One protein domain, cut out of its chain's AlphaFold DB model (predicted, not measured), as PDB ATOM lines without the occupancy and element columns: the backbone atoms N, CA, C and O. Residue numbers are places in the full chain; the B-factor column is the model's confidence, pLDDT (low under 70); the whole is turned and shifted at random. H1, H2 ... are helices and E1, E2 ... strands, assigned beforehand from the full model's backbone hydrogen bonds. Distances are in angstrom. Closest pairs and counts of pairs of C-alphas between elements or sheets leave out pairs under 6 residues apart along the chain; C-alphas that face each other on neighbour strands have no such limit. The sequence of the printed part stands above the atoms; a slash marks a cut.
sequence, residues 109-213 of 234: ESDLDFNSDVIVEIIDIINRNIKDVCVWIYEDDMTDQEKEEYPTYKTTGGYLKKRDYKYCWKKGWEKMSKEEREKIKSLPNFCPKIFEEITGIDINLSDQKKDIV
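What this domain is: This is residues 109 to 213 of the 234 residues of the protein "Pentapeptide repeat-containing protein" of Candidatus Lokiarchaeota archaeon (UniProt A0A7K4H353). A two-stranded ribbon, E1 and E2, sticks out from a loose group of crossed helices, H1, H4, H5 and H6, and bears a small head of H2 and H3 at its far end. Residues 205 to 213, most of H7 among them, stick out from the helical end as a tail. The printed part has 105 residues with seven named helices and two named strands, in the order H1, E1, H2, H3, E2, H4, H5, H6, H7; the class is mostly helix and the sheet, E1 - E2, is antiparallel. The whole is loose, with a radius of gyration of the C-alphas of 18.4 A, and flat, spanning 50 by 41 by 22 A.

How they stand to each other: E1, residues 134 to 138, and E2, residues 158 to 162, are antiparallel neighbours at 156 degrees, with N 135 and O 161 at 2.9 A and N 161 and O 135 at 2.8 A, within hydrogen-bond range. H2, residues 144 to 149, and E2 are near each other. H2 is close to but not clearly touching H3, residues 153 to 156; their closest C-alphas, of Lys 147 and Tyr 153, are 7.1 A apart. H4, residues 165 to 175, follows E2 after a tight link. H4 touches H6, residues 192 to 199, about perpendicular at 71 degrees, only just beyond steep; the closest C-alphas, of Lys 166 and Thr 199, are 4.8 A apart. H1, residues 117 to 129, only just touches H4, only at their ends and with residue 129 of H1 alone, the C-alphas of Asn 129 and Gly 172 being closest at 4.5 A. H1 also only just touches H5, residues 178 to 185, with residues 122 to 125 of H1 alone, at a steep tilt of 60 degrees, opposite ways; the closest C-alphas, of Ile 122 and Ile 184, are 6.8 A apart. H7, residues 203 to 211, only just touches H6, with 3 pairs of C-alphas within 8 A, the closest those of Pro 192 and Ile 203 at 6.8 A. Every O i to N i+4 pair is within hydrogen-bond range in H1, H2, H5 and H6, against 6 of 7 in H4 and 2 of 5 in H7, where 4 of 6 O i to N i+3 pairs are; H3 is too short for such a pair.

Where its parts are: E1 measures 13.0 A from first to last C-alpha and E2 13.1 A; C-alpha 134 stands at (-22.262, -43.619, -9.609). H1 measures 18.4 A, from C-alpha 117 at (-31.562, -22.210, -24.165), H4 15.8 A and H7 13.8 A, ending with C-alpha 211 at (1.275, -26.622, -33.027).

The domain as a whole: The two C-alphas farthest apart, of Thr 155 and Val 213, are 55.9 A apart. The printed part has no cut and no long link. The mean pLDDT of the printed part is 91.5; residues 205 to 213 are under 70.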
ATOM      1  N   GLU A 109     -21.100 -14.825 -10.928       96.12
ATOM      2  CA  GLU A 109     -22.453 -14.637 -11.454       96.12
ATOM      3  C   GLU A 109     -22.393 -14.360 -12.964       96.12
ATOM      4  O   GLU A 109     -21.465 -13.711 -13.449       96.12
ATOM      5  N   SER A 110     -23.347 -14.909 -13.712       96.56
ATOM      6  CA  SER A 110     -23.555 -14.597 -15.129       96.56
ATOM      7  C   SER A 110     -24.899 -13.894 -15.311       96.56
ATOM      8  O   SER A 110     -25.702 -13.864 -14.386       96.56
ATOM      9  N   ASP A 111     -25.195 -13.406 -16.513       96.25
ATOM     10  CA  ASP A 111     -26.515 -12.837 -16.826       96.25
ATOM     11  C   ASP A 111     -27.562 -13.896 -17.234       96.25
ATOM     12  O   ASP A 111     -28.731 -13.571 -17.476       96.25
ATOM     13  N   LEU A 112     -27.166 -15.174 -17.296       97.25
ATOM     14  CA  LEU A 112     -28.004 -16.267 -17.786       97.25
ATOM     15  C   LEU A 112     -29.047 -16.713 -16.759       97.25
ATOM     16  O   LEU A 112     -28.758 -16.903 -15.574       97.25
ATOM     17  N   ASP A 113     -30.256 -16.965 -17.250       95.56
ATOM     18  CA  ASP A 113     -31.325 -17.604 -16.489       95.56
ATOM     19  C   ASP A 113     -31.221 -19.133 -16.564       95.56
ATOM     20  O   ASP A 113     -30.822 -19.699 -17.583       95.56
ATOM     21  N   PHE A 114     -31.661 -19.819 -15.505       92.88
ATOM     22  CA  PHE A 114     -31.638 -21.287 -15.412       92.88
ATOM     23  C   PHE A 114     -32.438 -22.013 -16.504       92.88
ATOM     24  O   PHE A 114     -32.193 -23.193 -16.737       92.88
ATOM     25  N   ASN A 115     -33.392 -21.329 -17.140       92.62
ATOM     26  CA  ASN A 115     -34.222 -21.878 -18.215       92.62
ATOM     27  C   ASN A 115     -33.827 -21.331 -19.600       92.62
ATOM     28  O   ASN A 115     -34.571 -21.526 -20.553       92.62
ATOM     29  N   SER A 116     -32.711 -20.602 -19.710       96.44
ATOM     30  CA  SER A 116     -32.225 -20.121 -21.008       96.44
ATOM     31  C   SER A 116     -31.750 -21.283 -21.882       96.44
ATOM     32  O   SER A 116     -31.189 -22.254 -21.366       96.44
ATOM     33  N   ASP A 117     -31.924 -21.161 -23.200       97.25
ATOM     34  CA  ASP A 117     -31.562 -22.210 -24.165       97.25
ATOM     35  C   ASP A 117     -30.094 -22.638 -24.029       97.25
ATOM     36  O   ASP A 117     -29.789 -23.827 -24.055       97.25
ATOM     37  N   VAL A 118     -29.198 -21.678 -23.766       96.88
ATOM     38  CA  VAL A 118     -27.770 -21.928 -23.514       96.88
ATOM     39  C   VAL A 118     -27.571 -22.886 -22.335       96.88
ATOM     40  O   VAL A 118     -26.815 -23.848 -22.431       96.88
ATOM     41  N   ILE A 119     -28.245 -22.646 -21.207       96.75
ATOM     42  CA  ILE A 119     -28.091 -23.479 -20.007       96.75
ATOM     43  C   ILE A 119     -28.713 -24.857 -20.215       96.75
ATOM     44  O   ILE A 119     -28.114 -25.860 -19.821       96.75
ATOM     45  N   VAL A 120     -29.881 -24.921 -20.856       96.94
ATOM     46  CA  VAL A 120     -30.550 -26.190 -21.173       96.94
ATOM     47  C   VAL A 120     -29.675 -27.050 -22.086       96.94
ATOM     48  O   VAL A 120     -29.490 -28.236 -21.810       96.94
ATOM     49  N   GLU A 121     -29.074 -26.457 -23.118       97.19
ATOM     50  CA  GLU A 121     -28.179 -27.152 -24.044       97.19
ATOM     51  C   GLU A 121     -26.917 -27.680 -23.347       97.19
ATOM     52  O   GLU A 121     -26.542 -28.839 -23.528       97.19
ATOM     53  N   ILE A 122     -26.275 -26.873 -22.496       97.00
ATOM     54  CA  ILE A 122     -25.086 -27.311 -21.751       97.00
ATOM     55  C   ILE A 122     -25.413 -28.460 -20.795       97.00
ATOM     56  O   ILE A 122     -24.641 -29.417 -20.706       97.00
ATOM     57  N   ILE A 123     -26.550 -28.399 -20.096       95.94
ATOM     58  CA  ILE A 123     -26.998 -29.488 -19.218       95.94
ATOM     59  C   ILE A 123     -27.185 -30.779 -20.020       95.94
ATOM     60  O   ILE A 123     -26.739 -31.839 -19.578       95.94
ATOM     61  N   ASP A 124     -27.799 -30.701 -21.200       96.31
ATOM     62  CA  ASP A 124     -27.980 -31.858 -22.076       96.31
ATOM     63  C   ASP A 124     -26.637 -32.441 -22.553       96.31
ATOM     64  O   ASP A 124     -26.399 -33.644 -22.408       96.31
ATOM     65  N   ILE A 125     -25.709 -31.598 -23.026       96.81
ATOM     66  CA  ILE A 125     -24.357 -32.022 -23.432       96.81
ATOM     67  C   ILE A 125     -23.648 -32.749 -22.283       96.81
ATOM     68  O   ILE A 125     -23.080 -33.827 -22.491       96.81
ATOM     69  N   ILE A 126     -23.687 -32.188 -21.071       95.12
ATOM     70  CA  ILE A 126     -23.048 -32.787 -19.895       95.12
ATOM     71  C   ILE A 126     -23.715 -34.122 -19.549       95.12
ATOM     72  O   ILE A 126     -23.015 -35.124 -19.439       95.12
ATOM     73  N   ASN A 127     -25.045 -34.183 -19.448       94.00
ATOM     74  CA  ASN A 127     -25.768 -35.403 -19.065       94.00
ATOM     75  C   ASN A 127     -25.608 -36.544 -20.083       94.00
ATOM     76  O   ASN A 127     -25.589 -37.724 -19.717       94.00
ATOM     77  N   ARG A 128     -25.483 -36.221 -21.376       94.12
ATOM     78  CA  ARG A 128     -25.256 -37.227 -22.424       94.12
ATOM     79  C   ARG A 128     -23.854 -37.826 -22.371       94.12
ATOM     80  O   ARG A 128     -23.708 -39.023 -22.637       94.12
ATOM     81  N   ASN A 129     -22.848 -37.022 -22.038       94.50
ATOM     82  CA  ASN A 129     -21.443 -37.410 -22.152       94.50
ATOM     83  C   ASN A 129     -20.817 -37.845 -20.819       94.50
ATOM     84  O   ASN A 129     -20.009 -38.775 -20.803       94.50
ATOM     85  N   ILE A 130     -21.182 -37.203 -19.708       92.69
ATOM     86  CA  ILE A 130     -20.650 -37.492 -18.374       92.69
ATOM     87  C   ILE A 130     -21.603 -38.459 -17.669       92.69
ATOM     88  O   ILE A 130     -22.603 -38.059 -17.078       92.69
ATOM     89  N   LYS A 131     -21.295 -39.755 -17.754       87.50
ATOM     90  CA  LYS A 131     -22.116 -40.842 -17.199       87.50
ATOM     91  C   LYS A 131     -21.343 -41.679 -16.185       87.50
ATOM     92  O   LYS A 131     -20.124 -41.576 -16.076       87.50
ATOM     93  N   ASP A 132     -22.084 -42.507 -15.454       87.00
ATOM     94  CA  ASP A 132     -21.578 -43.545 -14.549       87.00
ATOM     95  C   ASP A 132     -20.676 -43.049 -13.408       87.00
ATOM     96  O   ASP A 132     -19.851 -43.804 -12.895       87.00
ATOM     97  N   VAL A 133     -20.836 -41.792 -12.978       91.94
ATOM     98  CA  VAL A 133     -20.157 -41.282 -11.771       91.94
ATOM     99  C   VAL A 133     -20.540 -42.131 -10.555       91.94
ATOM    100  O   VAL A 133     -19.690 -42.444  -9.724       91.94
ATOM    101  N   CYS A 134     -21.800 -42.559 -10.491       93.19
ATOM    102  CA  CYS A 134     -22.262 -43.619  -9.609       93.19
ATOM    103  C   CYS A 134     -22.873 -44.726 -10.472       93.19
ATOM    104  O   CYS A 134     -23.710 -44.441 -11.327       93.19
ATOM    105  N   VAL A 135     -22.461 -45.972 -10.251       93.38
ATOM    106  CA  VAL A 135     -22.938 -47.142 -10.997       93.38
ATOM    107  C   VAL A 135     -23.318 -48.248 -10.023       93.38
ATOM    108  O   VAL A 135     -22.618 -48.477  -9.038       93.38
ATOM    109  N   TRP A 136     -24.438 -48.917 -10.278       96.50
ATOM    110  CA  TRP A 136     -24.794 -50.114  -9.524       96.50
ATOM    111  C   TRP A 136     -23.945 -51.289 -10.004       96.50
ATOM    112  O   TRP A 136     -23.908 -51.562 -11.202       96.50
ATOM    113  N   ILE A 137     -23.266 -51.962  -9.079       97.19
ATOM    114  CA  ILE A 137     -22.535 -53.201  -9.337       97.19
ATOM    115  C   ILE A 137     -23.343 -54.328  -8.711       97.19
ATOM    116  O   ILE A 137     -23.561 -54.339  -7.496       97.19
ATOM    117  N   TYR A 138     -23.816 -55.241  -9.553       97.88
ATOM    118  CA  TYR A 138     -24.556 -56.418  -9.117       97.88
ATOM    119  C   TYR A 138     -23.622 -57.409  -8.427       97.88
ATOM    120  O   TYR A 138     -22.442 -57.478  -8.753       97.88
ATOM    121  N   GLU A 139     -24.157 -58.190  -7.490       97.56
ATOM    122  CA  GLU A 139     -23.411 -59.207  -6.731       97.56
ATOM    123  C   GLU A 139     -22.555 -60.145  -7.605       97.56
ATOM    124  O   GLU A 139     -21.441 -60.506  -7.210       97.56
ATOM    125  N   ASP A 140     -23.050 -60.505  -8.791       97.56
ATOM    126  CA  ASP A 140     -22.363 -61.384  -9.745       97.56
ATOM    127  C   ASP A 140     -21.121 -60.730 -10.377       97.56
ATOM    128  O   ASP A 140     -20.167 -61.425 -10.722       97.56
ATOM    129  N   ASP A 141     -21.107 -59.397 -10.474       97.56
ATOM    130  CA  ASP A 141     -20.010 -58.604 -11.044       97.56
ATOM    131  C   ASP A 141     -19.019 -58.103  -9.976       97.56
ATOM    132  O   ASP A 141     -18.001 -57.489 -10.307       97.56
ATOM    133  N   MET A 142     -19.315 -58.320  -8.688       97.81
ATOM    134  CA  MET A 142     -18.464 -57.878  -7.582       97.81
ATOM    135  C   MET A 142     -17.238 -58.779  -7.421       97.81
ATOM    136  O   MET A 142     -17.345 -60.006  -7.343       97.81
ATOM    137  N   THR A 143     -16.075 -58.153  -7.258       97.31
ATOM    138  CA  THR A 143     -14.834 -58.824  -6.850       97.31
ATOM    139  C   THR A 143     -14.895 -59.295  -5.392       97.31
ATOM    140  O   THR A 143     -15.672 -58.772  -4.592       97.31
ATOM    141  N   ASP A 144     -14.036 -60.245  -5.009       97.69
ATOM    142  CA  ASP A 144     -13.958 -60.725  -3.619       97.69
ATOM    143  C   ASP A 144     -13.653 -59.588  -2.629       97.69
ATOM    144  O   ASP A 144     -14.261 -59.509  -1.563       97.69
ATOM    145  N   GLN A 145     -12.784 -58.652  -3.023       97.50
ATOM    146  CA  GLN A 145     -12.472 -57.459  -2.235       97.50
ATOM    147  C   GLN A 145     -13.700 -56.549  -2.062       97.50
ATOM    148  O   GLN A 145     -13.965 -56.065  -0.965       97.50
ATOM    149  N   GLU A 146     -14.482 -56.326  -3.124       97.00
ATOM    150  CA  GLU A 146     -15.712 -55.529  -3.033       97.00
ATOM    151  C   GLU A 146     -16.767 -56.221  -2.159       97.00
ATOM    152  O   GLU A 146     -17.499 -55.551  -1.432       97.00
ATOM    153  N   LYS A 147     -16.836 -57.559  -2.179       97.31
ATOM    154  CA  LYS A 147     -17.731 -58.329  -1.298       97.31
ATOM    155  C   LYS A 147     -17.330 -58.216   0.171       97.31
ATOM    156  O   LYS A 147     -18.210 -58.176   1.033       97.31
ATOM    157  N   GLU A 148     -16.034 -58.139   0.459       97.50
ATOM    158  CA  GLU A 148     -15.521 -57.903   1.810       97.50
ATOM    159  C   GLU A 148     -15.825 -56.476   2.300       97.50
ATOM    160  O   GLU A 148     -16.268 -56.300   3.434       97.50
ATOM    161  N   GLU A 149     -15.658 -55.465   1.442       97.31
ATOM    162  CA  GLU A 149     -15.877 -54.052   1.793       97.31
ATOM    163  C   GLU A 149     -17.370 -53.684   1.919       97.31
ATOM    164  O   GLU A 149     -17.741 -52.877   2.773       97.31
ATOM    165  N   TYR A 150     -18.245 -54.296   1.111       96.75
ATOM    166  CA  TYR A 150     -19.671 -53.947   1.028       96.75
ATOM    167  C   TYR A 150     -20.611 -55.108   1.386       96.75
ATOM    168  O   TYR A 150     -21.507 -55.420   0.601       96.75
ATOM    169  N   PRO A 151     -20.513 -55.725   2.580       96.81
ATOM    170  CA  PRO A 151     -21.219 -56.968   2.919       96.81
ATOM    171  C   PRO A 151     -22.754 -56.875   2.864       96.81
ATOM    172  O   PRO A 151     -23.433 -57.905   2.821       96.81
ATOM    173  N   THR A 152     -23.322 -55.663   2.832       96.94
ATOM    174  CA  THR A 152     -24.760 -55.437   2.622       96.94
ATOM    175  C   THR A 152     -25.253 -55.951   1.272       96.94
ATOM    176  O   THR A 152     -26.454 -56.202   1.158       96.94
ATOM    177  N   TYR A 153     -24.358 -56.190   0.300       96.88
ATOM    178  CA  TYR A 153     -24.692 -56.771  -1.005       96.88
ATOM    179  C   TYR A 153     -25.543 -58.043  -0.879       96.88
ATOM    180  O   TYR A 153     -26.461 -58.226  -1.664       96.88
ATOM    181  N   LYS A 154     -25.330 -58.855   0.171       96.50
ATOM    182  CA  LYS A 154     -26.109 -60.079   0.450       96.50
ATOM    183  C   LYS A 154     -27.605 -59.828   0.644       96.50
ATOM    184  O   LYS A 154     -28.416 -60.733   0.494       96.50
ATOM    185  N   THR A 155     -27.964 -58.612   1.047       97.31
ATOM    186  CA  THR A 155     -29.355 -58.187   1.250       97.31
ATOM    187  C   THR A 155     -29.859 -57.297   0.120       97.31
ATOM    188  O   THR A 155     -31.047 -57.322  -0.187       97.31
ATOM    189  N   THR A 156     -28.976 -56.515  -0.504       97.12
ATOM    190  CA  THR A 156     -29.329 -55.530  -1.535       97.12
ATOM    191  C   THR A 156     -29.159 -56.039  -2.970       97.12
ATOM    192  O   THR A 156     -29.628 -55.375  -3.889       97.12
ATOM    193  N   GLY A 157     -28.507 -57.187  -3.182       97.38
ATOM    194  CA  GLY A 157     -28.182 -57.755  -4.500       97.38
ATOM    195  C   GLY A 157     -27.014 -57.065  -5.222       97.38
ATOM    196  O   GLY A 157     -26.859 -57.201  -6.435       97.38
ATOM    197  N   GLY A 158     -26.222 -56.268  -4.505       97.56
ATOM    198  CA  GLY A 158     -25.155 -55.442  -5.070       97.56
ATOM    199  C   GLY A 158     -24.905 -54.177  -4.258       97.56
ATOM    200  O   GLY A 158     -25.421 -54.026  -3.147       97.56
ATOM    201  N   TYR A 159     -24.130 -53.251  -4.813       97.12
ATOM    202  CA  TYR A 159     -23.840 -51.970  -4.171       97.12
ATOM    203  C   TYR A 159     -23.674 -50.831  -5.185       97.12
ATOM    204  O   TYR A 159     -23.411 -51.043  -6.369       97.12
ATOM    205  N   LEU A 160     -23.822 -49.590  -4.712       96.25
ATOM    206  CA  LEU A 160     -23.605 -48.398  -5.528       96.25
ATOM    207  C   LEU A 160     -22.131 -47.977  -5.460       96.25
ATOM    208  O   LEU A 160     -21.681 -47.415  -4.462       96.25
ATOM    209  N   LYS A 161     -21.386 -48.205  -6.542       94.75
ATOM    210  CA  LYS A 161     -19.980 -47.812  -6.666       94.75
ATOM    211  C   LYS A 161     -19.859 -46.376  -7.161       94.75
ATOM    212  O   LYS A 161     -20.368 -46.032  -8.228       94.75
ATOM    213  N   LYS A 162     -19.110 -45.550  -6.429       94.38
ATOM    214  CA  LYS A 162     -18.706 -44.210  -6.872       94.38
ATOM    215  C   LYS A 162     -17.402 -44.301  -7.666       94.38
ATOM    216  O   LYS A 162     -16.384 -44.746  -7.140       94.38
ATOM    217  N   ARG A 163     -17.424 -43.890  -8.932       92.25
ATOM    218  CA  ARG A 163     -16.236 -43.801  -9.790       92.25
ATOM    219  C   ARG A 163     -15.527 -42.464  -9.597       92.25
ATOM    220  O   ARG A 163     -16.123 -41.485  -9.146       92.25
ATOM    221  N   ASP A 164     -14.249 -42.423  -9.972       92.94
ATOM    222  CA  ASP A 164     -13.495 -41.174  -9.968       92.94
ATOM    223  C   ASP A 164     -14.145 -40.155 -10.916       92.94
ATOM    224  O   ASP A 164     -14.377 -40.413 -12.102       92.94
ATOM    225  N   TYR A 165     -14.463 -38.986 -10.367       92.44
ATOM    226  CA  TYR A 165     -15.217 -37.955 -11.070       92.44
ATOM    227  C   TYR A 165     -14.429 -37.390 -12.258       92.44
ATOM    228  O   TYR A 165     -14.982 -37.224 -13.347       92.44
ATOM    229  N   LYS A 166     -13.121 -37.161 -12.080       95.31
ATOM    230  CA  LYS A 166     -12.242 -36.630 -13.132       95.31
ATOM    231  C   LYS A 166     -12.054 -37.637 -14.262       95.31
ATOM    232  O   LYS A 166     -12.059 -37.265 -15.432       95.31
ATOM    233  N   TYR A 167     -11.952 -38.923 -13.941       92.88
ATOM    234  CA  TYR A 167     -11.940 -39.997 -14.929       92.88
ATOM    235  C   TYR A 167     -13.214 -40.003 -15.788       92.88
ATOM    236  O   TYR A 167     -13.121 -40.055 -17.016       92.88
ATOM    237  N   CYS A 168     -14.396 -39.895 -15.166       94.62
ATOM    238  CA  CYS A 168     -15.668 -39.839 -15.895       94.62
ATOM    239  C   CYS A 168     -15.727 -38.616 -16.822       94.62
ATOM    240  O   CYS A 168     -16.124 -38.740 -17.983       94.62
ATOM    241  N   TRP A 169     -15.254 -37.459 -16.345       96.00
ATOM    242  CA  TRP A 169     -15.129 -36.251 -17.159       96.00
ATOM    243  C   TRP A 169     -14.203 -36.428 -18.353       96.00
ATOM    244  O   TRP A 169     -14.610 -36.116 -19.466       96.00
ATOM    245  N   LYS A 170     -12.996 -36.971 -18.162       94.50
ATOM    246  CA  LYS A 170     -12.053 -37.230 -19.263       94.50
ATOM    247  C   LYS A 170     -12.671 -38.127 -20.332       94.50
ATOM    248  O   LYS A 170     -12.639 -37.784 -21.511       94.50
ATOM    249  N   LYS A 171     -13.300 -39.235 -19.925       93.88
ATOM    250  CA  LYS A 171     -13.966 -40.167 -20.850       93.88
ATOM    251  C   LYS A 171     -15.140 -39.542 -21.588       93.88
ATOM    252  O   LYS A 171     -15.319 -39.810 -22.773       93.88
ATOM    253  N   GLY A 172     -15.946 -38.735 -20.905       95.12
ATOM    254  CA  GLY A 172     -17.042 -38.017 -21.543       95.12
ATOM    255  C   GLY A 172     -16.539 -36.934 -22.494       95.12
ATOM    256  O   GLY A 172     -16.995 -36.852 -23.629       95.12
ATOM    257  N   TRP A 173     -15.535 -36.164 -22.078       95.56
ATOM    258  CA  TRP A 173     -14.919 -35.124 -22.895       95.56
ATOM    259  C   TRP A 173     -14.333 -35.685 -24.185       95.56
ATOM    260  O   TRP A 173     -14.597 -35.127 -25.244       95.56
ATOM    261  N   GLU A 174     -13.616 -36.814 -24.133       93.12
ATOM    262  CA  GLU A 174     -13.081 -37.521 -25.309       93.12
ATOM    263  C   GLU A 174     -14.165 -37.869 -26.344       93.12
ATOM    264  O   GLU A 174     -13.889 -37.815 -27.543       93.12
ATOM    265  N   LYS A 175     -15.394 -38.157 -25.896       93.88
ATOM    266  CA  LYS A 175     -16.545 -38.476 -26.756       93.88
ATOM    267  C   LYS A 175     -17.262 -37.246 -27.310       93.88
ATOM    268  O   LYS A 175     -17.874 -37.354 -28.370       93.88
ATOM    269  N   MET A 176     -17.186 -36.107 -26.620       96.06
ATOM    270  CA  MET A 176     -17.823 -34.865 -27.067       96.06
ATOM    271  C   MET A 176     -17.279 -34.419 -28.425       96.06
ATOM    272  O   MET A 176     -16.071 -34.488 -28.684       96.06
ATOM    273  N   SER A 177     -18.170 -33.892 -29.262       96.06
ATOM    274  CA  SER A 177     -17.792 -33.284 -30.533       96.06
ATOM    275  C   SER A 177     -16.965 -32.012 -30.311       96.06
ATOM    276  O   SER A 177     -16.969 -31.409 -29.233       96.06
ATOM    277  N   LYS A 178     -16.253 -31.560 -31.351       94.94
ATOM    278  CA  LYS A 178     -15.532 -30.279 -31.290       94.94
ATOM    279  C   LYS A 178     -16.486 -29.129 -30.953       94.94
ATOM    280  O   LYS A 178     -16.152 -28.303 -30.116       94.94
ATOM    281  N   GLU A 179     -17.663 -29.107 -31.571       96.88
ATOM    282  CA  GLU A 179     -18.679 -28.076 -31.349       96.88
ATOM    283  C   GLU A 179     -19.178 -28.068 -29.898       96.88
ATOM    284  O   GLU A 179     -19.234 -27.013 -29.277       96.88
ATOM    285  N   GLU A 180     -19.469 -29.239 -29.324       97.12
ATOM    286  CA  GLU A 180     -19.909 -29.356 -27.927       97.12
ATOM    287  C   GLU A 180     -18.843 -28.826 -26.954       97.12
ATOM    288  O   GLU A 180     -19.156 -28.090 -26.016       97.12
ATOM    289  N   ARG A 181     -17.565 -29.140 -27.206       96.50
ATOM    290  CA  ARG A 181     -16.451 -28.610 -26.408       96.50
ATOM    291  C   ARG A 181     -16.313 -27.093 -26.555       96.50
ATOM    292  O   ARG A 181     -16.027 -26.427 -25.562       96.50
ATOM    293  N   GLU A 182     -16.512 -26.535 -27.753       96.00
ATOM    294  CA  GLU A 182     -16.510 -25.077 -27.948       96.00
ATOM    295  C   GLU A 182     -17.674 -24.400 -27.219       96.00
ATOM    296  O   GLU A 182     -17.455 -23.375 -26.580       96.00
ATOM    297  N   LYS A 183     -18.876 -24.992 -27.219       97.44
ATOM    298  CA  LYS A 183     -20.025 -24.457 -26.467       97.44
ATOM    299  C   LYS A 183     -19.703 -24.314 -24.981       97.44
ATOM    300  O   LYS A 183     -19.905 -23.244 -24.415       97.44
ATOM    301  N   ILE A 184     -19.098 -25.335 -24.372       96.25
ATOM    302  CA  ILE A 184     -18.659 -25.277 -22.967       96.25
ATOM    303  C   ILE A 184     -17.599 -24.185 -22.757       96.25
ATOM    304  O   ILE A 184     -17.691 -23.417 -21.801       96.25
ATOM    305  N   LYS A 185     -16.609 -24.084 -23.652       95.88
ATOM    306  CA  LYS A 185     -15.552 -23.062 -23.573       95.88
ATOM    307  C   LYS A 185     -16.060 -21.635 -23.806       95.88
ATOM    308  O   LYS A 185     -15.439 -20.692 -23.328       95.88
ATOM    309  N   SER A 186     -17.181 -21.474 -24.506       96.56
ATOM    310  CA  SER A 186     -17.823 -20.178 -24.762       96.56
ATOM    311  C   SER A 186     -18.730 -19.685 -23.630       96.56
ATOM    312  O   SER A 186     -19.283 -18.589 -23.727       96.56
ATOM    313  N   LEU A 187     -18.902 -20.471 -22.561       97.50
ATOM    314  CA  LEU A 187     -19.741 -20.074 -21.435       97.50
ATOM    315  C   LEU A 187     -19.223 -18.789 -20.767       97.50
ATOM    316  O   LEU A 187     -18.009 -18.590 -20.666       97.50
ATOM    317  N   PRO A 188     -20.120 -17.935 -20.238       97.81
ATOM    318  CA  PRO A 188     -19.716 -16.787 -19.440       97.81
ATOM    319  C   PRO A 188     -18.759 -17.186 -18.317       97.81
ATOM    320  O   PRO A 188     -18.924 -18.229 -17.680       97.81
ATOM    321  N   ASN A 189     -17.776 -16.324 -18.061       97.81
ATOM    322  CA  ASN A 189     -16.764 -16.494 -17.018       97.81
ATOM    323  C   ASN A 189     -15.854 -17.726 -17.189       97.81
ATOM    324  O   ASN A 189     -15.148 -18.073 -16.243       97.81
ATOM    325  N   PHE A 190     -15.844 -18.387 -18.358       97.31
ATOM    326  CA  PHE A 190     -15.038 -19.587 -18.577       97.31
ATOM    327  C   PHE A 190     -13.583 -19.395 -18.135       97.31
ATOM    328  O   PHE A 190     -12.874 -18.498 -18.591       97.31
ATOM    329  N   CYS A 191     -13.138 -20.270 -17.233       96.25
ATOM    330  CA  CYS A 191     -11.807 -20.225 -16.651       96.25
ATOM    331  C   CYS A 191     -11.129 -21.591 -16.825       96.25
ATOM    332  O   CYS A 191     -11.534 -22.547 -16.153       96.25
ATOM    333  N   PRO A 192     -10.072 -21.696 -17.661       95.94
ATOM    334  CA  PRO A 192      -9.355 -22.949 -17.903       95.94
ATOM    335  C   PRO A 192      -8.867 -23.634 -16.623       95.94
ATOM    336  O   PRO A 192      -8.995 -24.845 -16.491       95.94
ATOM    337  N   LYS A 193      -8.369 -22.858 -15.650       96.38
ATOM    338  CA  LYS A 193      -7.852 -23.392 -14.380       96.38
ATOM    339  C   LYS A 193      -8.953 -24.014 -13.523       96.38
ATOM    340  O   LYS A 193      -8.779 -25.115 -13.020       96.38
ATOM    341  N   ILE A 194     -10.095 -23.333 -13.388       97.38
ATOM    342  CA  ILE A 194     -11.250 -23.868 -12.647       97.38
ATOM    343  C   ILE A 194     -11.814 -25.093 -13.380       97.38
ATOM    344  O   ILE A 194     -12.177 -26.085 -12.751       97.38
ATOM    345  N   PHE A 195     -11.863 -25.050 -14.714       97.06
ATOM    346  CA  PHE A 195     -12.295 -26.187 -15.521       97.06
ATOM    347  C   PHE A 195     -11.401 -27.413 -15.294       97.06
ATOM    348  O   PHE A 195     -11.912 -28.502 -15.032       97.06
ATOM    349  N   GLU A 196     -10.081 -27.245 -15.337       96.81
ATOM    350  CA  GLU A 196      -9.112 -28.308 -15.059       96.81
ATOM    351  C   GLU A 196      -9.215 -28.811 -13.612       96.81
ATOM    352  O   GLU A 196      -9.186 -30.016 -13.370       96.81
ATOM    353  N   GLU A 197      -9.395 -27.920 -12.637       96.50
ATOM    354  CA  GLU A 197      -9.547 -28.300 -11.231       96.50
ATOM    355  C   GLU A 197     -10.731 -29.255 -11.030       96.50
ATOM    356  O   GLU A 197     -10.586 -30.291 -10.369       96.50
ATOM    357  N   ILE A 198     -11.871 -28.948 -11.655       94.81
ATOM    358  CA  ILE A 198     -13.107 -29.735 -11.573       94.81
ATOM    359  C   ILE A 198     -12.994 -31.030 -12.384       94.81
ATOM    360  O   ILE A 198     -13.322 -32.108 -11.888       94.81
ATOM    361  N   THR A 199     -12.544 -30.939 -13.635       95.31
ATOM    362  CA  THR A 199     -12.656 -32.035 -14.616       95.31
ATOM    363  C   THR A 199     -11.382 -32.872 -14.753       95.31
ATOM    364  O   THR A 199     -11.423 -34.005 -15.226       95.31
ATOM    365  N   GLY A 200     -10.235 -32.333 -14.339       95.06
ATOM    366  CA  GLY A 200      -8.906 -32.893 -14.585       95.06
ATOM    367  C   GLY A 200      -8.418 -32.755 -16.029       95.06
ATOM    368  O   GLY A 200      -7.489 -33.472 -16.406       95.06
ATOM    369  N   ILE A 201      -9.065 -31.920 -16.848       94.88
ATOM    370  CA  ILE A 201      -8.741 -31.720 -18.263       94.88
ATOM    371  C   ILE A 201      -8.018 -30.387 -18.430       94.88
ATOM    372  O   ILE A 201      -8.624 -29.328 -18.275       94.88
ATOM    373  N   ASP A 202      -6.746 -30.448 -18.816       93.44
ATOM    374  CA  ASP A 202      -6.005 -29.273 -19.269       93.44
ATOM    375  C   ASP A 202      -6.281 -29.040 -20.760       93.44
ATOM    376  O   ASP A 202      -5.812 -29.768 -21.643       93.44
ATOM    377  N   ILE A 203      -7.081 -28.017 -21.038       87.19
ATOM    378  CA  ILE A 203      -7.433 -27.626 -22.402       87.19
ATOM    379  C   ILE A 203      -6.275 -26.937 -23.136       87.19
ATOM    380  O   ILE A 203      -6.191 -27.060 -24.357       87.19
ATOM    381  N   ASN A 204      -5.341 -26.300 -22.424       79.38
ATOM    382  CA  ASN A 204      -4.223 -25.574 -23.028       79.38
ATOM    383  C   ASN A 204      -3.156 -26.542 -23.568       79.38
ATOM    384  O   ASN A 204      -2.587 -26.308 -24.634       79.38
ATOM    385  N   LEU A 205      -2.930 -27.676 -22.893       63.12
ATOM    386  CA  LEU A 205      -2.055 -28.746 -23.399       63.12
ATOM    387  C   LEU A 205      -2.612 -29.426 -24.662       63.12
ATOM    388  O   LEU A 205      -1.850 -29.914 -25.502       63.12
ATOM    389  N   SER A 206      -3.940 -29.474 -24.806       54.22
ATOM    390  CA  SER A 206      -4.592 -30.101 -25.962       54.22
ATOM    391  C   SER A 206      -4.427 -29.296 -27.259       54.22
ATOM    392  O   SER A 206      -4.386 -29.891 -28.339       54.22
ATOM    393  N   ASP A 207      -4.244 -27.976 -27.147       51.28
ATOM    394  CA  ASP A 207      -3.981 -27.084 -28.279       51.28
ATOM    395  C   ASP A 207      -2.483 -27.039 -28.645       51.28
ATOM    396  O   ASP A 207      -2.148 -27.060 -29.828       51.28
ATOM    397  N   GLN A 208      -1.565 -27.157 -27.672       43.38
ATOM    398  CA  GLN A 208      -0.115 -27.220 -27.946       43.38
ATOM    399  C   GLN A 208       0.318 -28.448 -28.765       43.38
ATOM    400  O   GLN A 208       1.246 -28.363 -29.570       43.38
ATOM    401  N   LYS A 209      -0.358 -29.598 -28.628       47.50
ATOM    402  CA  LYS A 209      -0.059 -30.780 -29.462       47.50
ATOM    403  C   LYS A 209      -0.371 -30.573 -30.950       47.50
ATOM    404  O   LYS A 209       0.184 -31.305 -31.764       47.50
ATOM    405  N   LYS A 210      -1.225 -29.609 -31.322       46.06
ATOM    406  CA  LYS A 210      -1.492 -29.282 -32.735       46.06
ATOM    407  C   LYS A 210      -0.409 -28.392 -33.342       46.06
ATOM    408  O   LYS A 210      -0.061 -28.608 -34.499       46.06
ATOM    409  N   ASP A 211       0.184 -27.492 -32.559       43.56
ATOM    410  CA  ASP A 211       1.275 -26.622 -33.027       43.56
ATOM    411  C   ASP A 211       2.602 -27.372 -33.239       43.56
ATOM    412  O   ASP A 211       3.444 -26.937 -34.021       43.56
ATOM    413  N   ILE A 212       2.784 -28.536 -32.602       46.41
ATOM    414  CA  ILE A 212       3.981 -29.378 -32.787       46.41
ATOM    415  C   ILE A 212       3.924 -30.180 -34.105       46.41
ATOM    416  O   ILE A 212       4.959 -30.630 -34.592       46.41
ATOM    417  N   VAL A 213       2.749 -30.351 -34.727       45.81
ATOM    418  CA  VAL A 213       2.580 -31.274 -35.868       45.81
ATOM    419  C   VAL A 213       2.656 -30.599 -37.246       45.81
ATOM    420  O   VAL A 213       2.792 -31.307 -38.238       45.81
TER     421      VAL A 213